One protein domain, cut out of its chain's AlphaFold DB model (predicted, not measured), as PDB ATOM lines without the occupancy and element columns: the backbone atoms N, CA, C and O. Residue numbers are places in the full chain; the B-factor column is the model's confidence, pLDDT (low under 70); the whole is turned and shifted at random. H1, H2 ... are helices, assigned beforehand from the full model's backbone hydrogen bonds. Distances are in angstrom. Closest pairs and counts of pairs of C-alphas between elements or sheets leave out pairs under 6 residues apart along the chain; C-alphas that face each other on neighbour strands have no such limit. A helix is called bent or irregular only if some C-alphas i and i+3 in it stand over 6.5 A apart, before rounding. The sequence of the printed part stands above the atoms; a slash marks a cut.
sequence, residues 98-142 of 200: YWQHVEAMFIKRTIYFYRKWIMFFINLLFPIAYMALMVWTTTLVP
ATOM      1  N   TYR A  98      25.233  73.144 -26.222       82.88
ATOM      2  CA  TYR A  98      24.062  72.419 -25.733       82.88
ATOM      3  C   TYR A  98      24.250  70.913 -25.870       82.88
ATOM      4  O   TYR A  98      23.888  70.173 -24.961       82.88
ATOM      5  N   TRP A  99      24.869  70.458 -26.964       83.88
ATOM      6  CA  TRP A  99      25.147  69.038 -27.155       83.88
ATOM      7  C   TRP A  99      26.139  68.495 -26.123       83.88
ATOM      8  O   TRP A  99      25.881  67.456 -25.526       83.88
ATOM      9  N   GLN A 100      27.211  69.238 -25.831       85.50
ATOM     10  CA  GLN A 100      28.165  68.877 -24.775       85.50
ATOM     11  C   GLN A 100      27.508  68.826 -23.390       85.50
ATOM     12  O   GLN A 100      27.803  67.941 -22.588       85.50
ATOM     13  N   HIS A 101      26.586  69.749 -23.109       87.62
ATOM     14  CA  HIS A 101      25.851  69.758 -21.848       87.62
ATOM     15  C   HIS A 101      24.879  68.574 -21.737       87.62
ATOM     16  O   HIS A 101      24.811  67.919 -20.694       87.62
ATOM     17  N   VAL A 102      24.156  68.270 -22.820       89.19
ATOM     18  CA  VAL A 102      23.272  67.102 -22.902       89.19
ATOM     19  C   VAL A 102      24.077  65.825 -22.717       89.19
ATOM     20  O   VAL A 102      23.690  64.999 -21.899       89.19
ATOM     21  N   GLU A 103      25.211  65.683 -23.398       88.56
ATOM     22  CA  GLU A 103      26.088  64.518 -23.286       88.56
ATOM     23  C   GLU A 103      26.597  64.330 -21.850       88.56
ATOM     24  O   GLU A 103      26.449  63.247 -21.280       88.56
ATOM     25  N   ALA A 104      27.100  65.392 -21.215       90.00
ATOM     26  CA  ALA A 104      27.549  65.346 -19.823       90.00
ATOM     27  C   ALA A 104      26.415  64.942 -18.862       90.00
ATOM     28  O   ALA A 104      26.602  64.097 -17.978       90.00
ATOM     29  N   MET A 105      25.213  65.493 -19.058       88.06
ATOM     30  CA  MET A 105      24.028  65.121 -18.279       88.06
ATOM     31  C   MET A 105      23.589  63.676 -18.545       88.06
ATOM     32  O   MET A 105      23.187  62.974 -17.613       88.06
ATOM     33  N   PHE A 106      23.705  63.199 -19.783       90.50
ATOM     34  CA  PHE A 106      23.316  61.849 -20.176       90.50
ATOM     35  C   PHE A 106      24.270  60.800 -19.615       90.50
ATOM     36  O   PHE A 106      23.818  59.795 -19.066       90.50
ATOM     37  N   ILE A 107      25.579  61.048 -19.661       89.38
ATOM     38  CA  ILE A 107      26.590  60.180 -19.048       89.38
ATOM     39  C   ILE A 107      26.334  60.081 -17.542       89.38
ATOM     40  O   ILE A 107      26.252  58.979 -16.998       89.38
ATOM     41  N   LYS A 108      26.092  61.214 -16.870       90.31
ATOM     42  CA  LYS A 108      25.757  61.241 -15.438       90.31
ATOM     43  C   LYS A 108      24.495  60.430 -15.125       90.31
ATOM     44  O   LYS A 108      24.487  59.616 -14.197       90.31
ATOM     45  N   ARG A 109      23.438  60.609 -15.925       87.62
ATOM     46  CA  ARG A 109      22.179  59.849 -15.832       87.62
ATOM     47  C   ARG A 109      22.406  58.348 -16.059       87.62
ATOM     48  O   ARG A 109      21.816  57.537 -15.350       87.62
ATOM     49  N   THR A 110      23.287  57.985 -16.990       86.25
ATOM     50  CA  THR A 110      23.583  56.598 -17.390       86.25
ATOM     51  C   THR A 110      24.456  55.866 -16.367       86.25
ATOM     52  O   THR A 110      24.211  54.698 -16.078       86.25
ATOM     53  N   ILE A 111      25.416  56.542 -15.732       88.62
ATOM     54  CA  ILE A 111      26.207  55.971 -14.626       88.62
ATOM     55  C   ILE A 111      25.301  55.651 -13.430       88.62
ATOM     56  O   ILE A 111      25.387  54.571 -12.840       88.62
ATOM     57  N   TYR A 112      24.389  56.569 -13.088       84.56
ATOM     58  CA  TYR A 112      23.403  56.336 -12.031       84.56
ATOM     59  C   TYR A 112      22.462  55.178 -12.375       84.56
ATOM     60  O   TYR A 112      22.136  54.356 -11.516       84.56
ATOM     61  N   PHE A 113      22.066  55.098 -13.642       83.25
ATOM     62  CA  PHE A 113      21.276  54.003 -14.168       83.25
ATOM     63  C   PHE A 113      22.001  52.664 -13.985       83.25
ATOM     64  O   PHE A 113      21.440  51.785 -13.339       83.25
ATOM     65  N   TYR A 114      23.264  52.543 -14.412       84.38
ATOM     66  CA  TYR A 114      24.077  51.325 -14.266       84.38
ATOM     67  C   TYR A 114      24.205  50.858 -12.810       84.38
ATOM     68  O   TYR A 114      24.011  49.681 -12.505       84.38
ATOM     69  N   ARG A 115      24.434  51.787 -11.872       86.25
ATOM     70  CA  ARG A 115      24.543  51.461 -10.439       86.25
ATOM     71  C   ARG A 115      23.214  51.005  -9.813       86.25
ATOM     72  O   ARG A 115      23.235  50.332  -8.785       86.25
ATOM     73  N   LYS A 116      22.065  51.347 -10.409       86.12
ATOM     74  CA  LYS A 116      20.713  50.961  -9.951       86.12
ATOM     75  C   LYS A 116      19.943  50.109 -10.971       86.12
ATOM     76  O   LYS A 116      18.710  50.120 -10.963       86.12
ATOM     77  N   TRP A 117      20.638  49.338 -11.811       84.75
ATOM     78  CA  TRP A 117      20.010  48.538 -12.872       84.75
ATOM     79  C   TRP A 117      18.885  47.621 -12.381       84.75
ATOM     80  O   TRP A 117      17.892  47.471 -13.085       84.75
ATOM     81  N   ILE A 118      18.958  47.091 -11.157       85.81
ATOM     82  CA  ILE A 118      17.925  46.194 -10.619       85.81
ATOM     83  C   ILE A 118      16.519  46.826 -10.592       85.81
ATOM     84  O   ILE A 118      15.547  46.190 -10.988       85.81
ATOM     85  N   MET A 119      16.406  48.105 -10.208       85.50
ATOM     86  CA  MET A 119      15.120  48.813 -10.151       85.50
ATOM     87  C   MET A 119      14.582  49.101 -11.552       85.50
ATOM     88  O   MET A 119      13.372  49.076 -11.770       85.50
ATOM     89  N   PHE A 120      15.471  49.356 -12.513       87.38
ATOM     90  CA  PHE A 120      15.078  49.528 -13.906       87.38
ATOM     91  C   PHE A 120      14.558  48.220 -14.505       87.38
ATOM     92  O   PHE A 120      13.494  48.215 -15.117       87.38
ATOM     93  N   PHE A 121      15.259  47.108 -14.274       89.25
ATOM     94  CA  PHE A 121      14.842  45.802 -14.778       89.25
ATOM     95  C   PHE A 121      13.488  45.366 -14.220       89.25
ATOM     96  O   PHE A 121      12.673  44.873 -14.988       89.25
ATOM     97  N   ILE A 122      13.197  45.596 -12.936       91.75
ATOM     98  CA  ILE A 122      11.878  45.278 -12.358       91.75
ATOM     99  C   ILE A 122      10.769  46.116 -13.015       91.75
ATOM    100  O   ILE A 122       9.738  45.571 -13.408       91.75
ATOM    101  N   ASN A 123      10.996  47.423 -13.189       90.25
ATOM    102  CA  ASN A 123      10.036  48.315 -13.847       90.25
ATOM    103  C   ASN A 123       9.847  48.003 -15.341       90.25
ATOM    104  O   ASN A 123       8.769  48.250 -15.868       90.25
ATOM    105  N   LEU A 124      10.862  47.463 -16.021       92.31
ATOM    106  CA  LEU A 124      10.764  47.000 -17.409       92.31
ATOM    107  C   LEU A 124      10.092  45.624 -17.510       92.31
ATOM    108  O   LEU A 124       9.318  45.371 -18.429       92.31
ATOM    109  N   LEU A 125      10.368  44.734 -16.558       95.06
ATOM    110  CA  LEU A 125       9.830  43.380 -16.537       95.06
ATOM    111  C   LEU A 125       8.329  43.375 -16.241       95.06
ATOM    112  O   LEU A 125       7.609  42.595 -16.852       95.06
ATOM    113  N   PHE A 126       7.850  44.249 -15.351       94.94
ATOM    114  CA  PHE A 126       6.430  44.348 -14.999       94.94
ATOM    115  C   PHE A 126       5.492  44.514 -16.218       94.94
ATOM    116  O   PHE A 126       4.607  43.674 -16.388       94.94
ATOM    117  N   PRO A 127       5.672  45.512 -17.108       95.31
ATOM    118  CA  PRO A 127       4.829  45.666 -18.291       95.31
ATOM    119  C   PRO A 127       5.010  44.526 -19.302       95.31
ATOM    120  O   PRO A 127       4.031  44.108 -19.914       95.31
ATOM    121  N   ILE A 128       6.220  43.974 -19.456       96.81
ATOM    122  CA  ILE A 128       6.461  42.827 -20.349       96.81
ATOM    123  C   ILE A 128       5.708  41.588 -19.849       96.81
ATOM    124  O   ILE A 128       5.001  40.938 -20.617       96.81
ATOM    125  N   ALA A 129       5.823  41.281 -18.558       96.62
ATOM    126  CA  ALA A 129       5.130  40.167 -17.926       96.62
ATOM    127  C   ALA A 129       3.611  40.361 -17.982       96.62
ATOM    128  O   ALA A 129       2.895  39.423 -18.311       96.62
ATOM    129  N   TYR A 130       3.120  41.579 -17.734       96.62
ATOM    130  CA  TYR A 130       1.702  41.908 -17.858       96.62
ATOM    131  C   TYR A 130       1.169  41.648 -19.274       96.62
ATOM    132  O   TYR A 130       0.147  40.980 -19.427       96.62
ATOM    133  N   MET A 131       1.879  42.108 -20.309       96.62
ATOM    134  CA  MET A 131       1.485  41.868 -21.701       96.62
ATOM    135  C   MET A 131       1.535  40.377 -22.055       96.62
ATOM    136  O   MET A 131       0.622  39.874 -22.704       96.62
ATOM    137  N   ALA A 132       2.550  39.646 -21.589       96.06
ATOM    138  CA  ALA A 132       2.651  38.204 -21.806       96.06
ATOM    139  C   ALA A 132       1.512  37.430 -21.122       96.06
ATOM    140  O   ALA A 132       0.919  36.545 -21.736       96.06
ATOM    141  N   LEU A 133       1.169  37.788 -19.879       95.75
ATOM    142  CA  LEU A 133       0.031  37.213 -19.163       95.75
ATOM    143  C   LEU A 133      -1.291  37.535 -19.863       95.75
ATOM    144  O   LEU A 133      -2.125  36.647 -19.993       95.75
ATOM    145  N   MET A 134      -1.468  38.760 -20.362       93.38
ATOM    146  CA  MET A 134      -2.651  39.126 -21.146       93.38
ATOM    147  C   MET A 134      -2.770  38.310 -22.433       93.38
ATOM    148  O   MET A 134      -3.848  37.831 -22.764       93.38
ATOM    149  N   VAL A 135      -1.673  38.090 -23.154       94.31
ATOM    150  CA  VAL A 135      -1.703  37.225 -24.342       94.31
ATOM    151  C   VAL A 135      -1.997  35.778 -23.945       94.31
ATOM    152  O   VAL A 135      -2.819  35.124 -24.584       94.31
ATOM    153  N   TRP A 136      -1.409  35.280 -22.857       94.31
ATOM    154  CA  TRP A 136      -1.711  33.944 -22.347       94.31
ATOM    155  C   TRP A 136      -3.200  33.784 -22.028       94.31
ATOM    156  O   TRP A 136      -3.810  32.795 -22.421       94.31
ATOM    157  N   THR A 137      -3.829  34.738 -21.340       91.88
ATOM    158  CA  THR A 137      -5.254  34.612 -20.992       91.88
ATOM    159  C   THR A 137      -6.147  34.568 -22.230       91.88
ATOM    160  O   THR A 137      -7.160  33.869 -22.210       91.88
ATOM    161  N   THR A 138      -5.757  35.218 -23.331       90.56
ATOM    162  CA  THR A 138      -6.510  35.135 -24.593       90.56
ATOM    163  C   THR A 138      -6.460  33.760 -25.258       90.56
ATOM    164  O   THR A 138      -7.393  33.428 -25.977       90.56
ATOM    165  N   THR A 139      -5.444  32.927 -25.000       85.69
ATOM    166  CA  THR A 139      -5.391  31.559 -25.555       85.69
ATOM    167  C   THR A 139      -6.236  30.561 -24.764       85.69
ATOM    168  O   THR A 139      -6.587  29.505 -25.287       85.69
ATOM    169  N   LEU A 140      -6.586  30.889 -23.514       85.19
ATOM    170  CA  LEU A 140      -7.493  30.088 -22.684       85.19
ATOM    171  C   LEU A 140      -8.959  30.278 -23.083       85.19
ATOM    172  O   LEU A 140      -9.776  29.383 -22.872       85.19
ATOM    173  N   VAL A 141      -9.298  31.443 -23.637       82.88
ATOM    174  CA  VAL A 141     -10.630  31.693 -24.182       82.88
ATOM    175  C   VAL A 141     -10.673  31.050 -25.568       82.88
ATOM    176  O   VAL A 141      -9.907  31.466 -26.438       82.88
ATOM    177  N   PRO A 142     -11.525  30.034 -25.806       75.44
ATOM    178  CA  PRO A 142     -11.659  29.469 -27.139       75.44
ATOM    179  C   PRO A 142     -12.036  30.599 -28.093       75.44
ATOM    180  O   PRO A 142     -13.032  31.295 -27.880       75.44
TER     181      PRO A 142
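What this domain is: This is residues 98 to 142 of the 200 residues of an uncharacterized protein of Ancylostoma duodenale (UniProt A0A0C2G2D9). Two helices joined end to end make an open, wide L, with H1 as the shorter arm, H2 as the longer one and a single residue, Lys 116, at the corner. The arms meet near that corner and do not fold back on each other, and no third part fills the space between them. The printed part has 45 residues with two named helices, H1 then H2, and no named strand; the class is all helix. It is extended, with a radius of gyration of the C-alphas of 17.8 A, and the C-alphas span 56 by 22 by 7 A.

Where its parts are: H1 runs from Tyr 98 to Arg 115, 25.9 A from first to last C-alpha, and begins with C-alpha 98 at (24.062, 72.419, -25.733). H2 runs from Trp 117 to Leu 140, 34.5 A from first to last C-alpha. Its C-alpha 117 is at (20.010, 48.538, -12.872) and its C-alpha 140 at (-7.493, 30.088, -22.684). H2 is neither bent nor irregular, but only just: C-alphas 124 and 127 are 6.1 A apart.

How they stand to each other: A tight link of one residue, Lys 116, joins H1 to H2. The two helices are close but not clearly touching, with 1 pair of C-alphas within 8 A: the closest, those of Phe 113 and Phe 120, are 7.6 A apart. Their lines are about perpendicular, at 75 degrees, and their centres are 28.1 A apart. In H1 every O i to N i+4 pair is within hydrogen-bond range; in H2 17 of 20 are.

The domain as a whole: The two C-alphas farthest apart are those of Gln 100 and Pro 142, at 56.1 A. Residues 98 to 142 stand free: no C-alpha 8 or more residues away along the chain is within 10 A. The printed part has no cut and no long link. The mean pLDDT of the printed part is 89.3, and no printed residue is under 70.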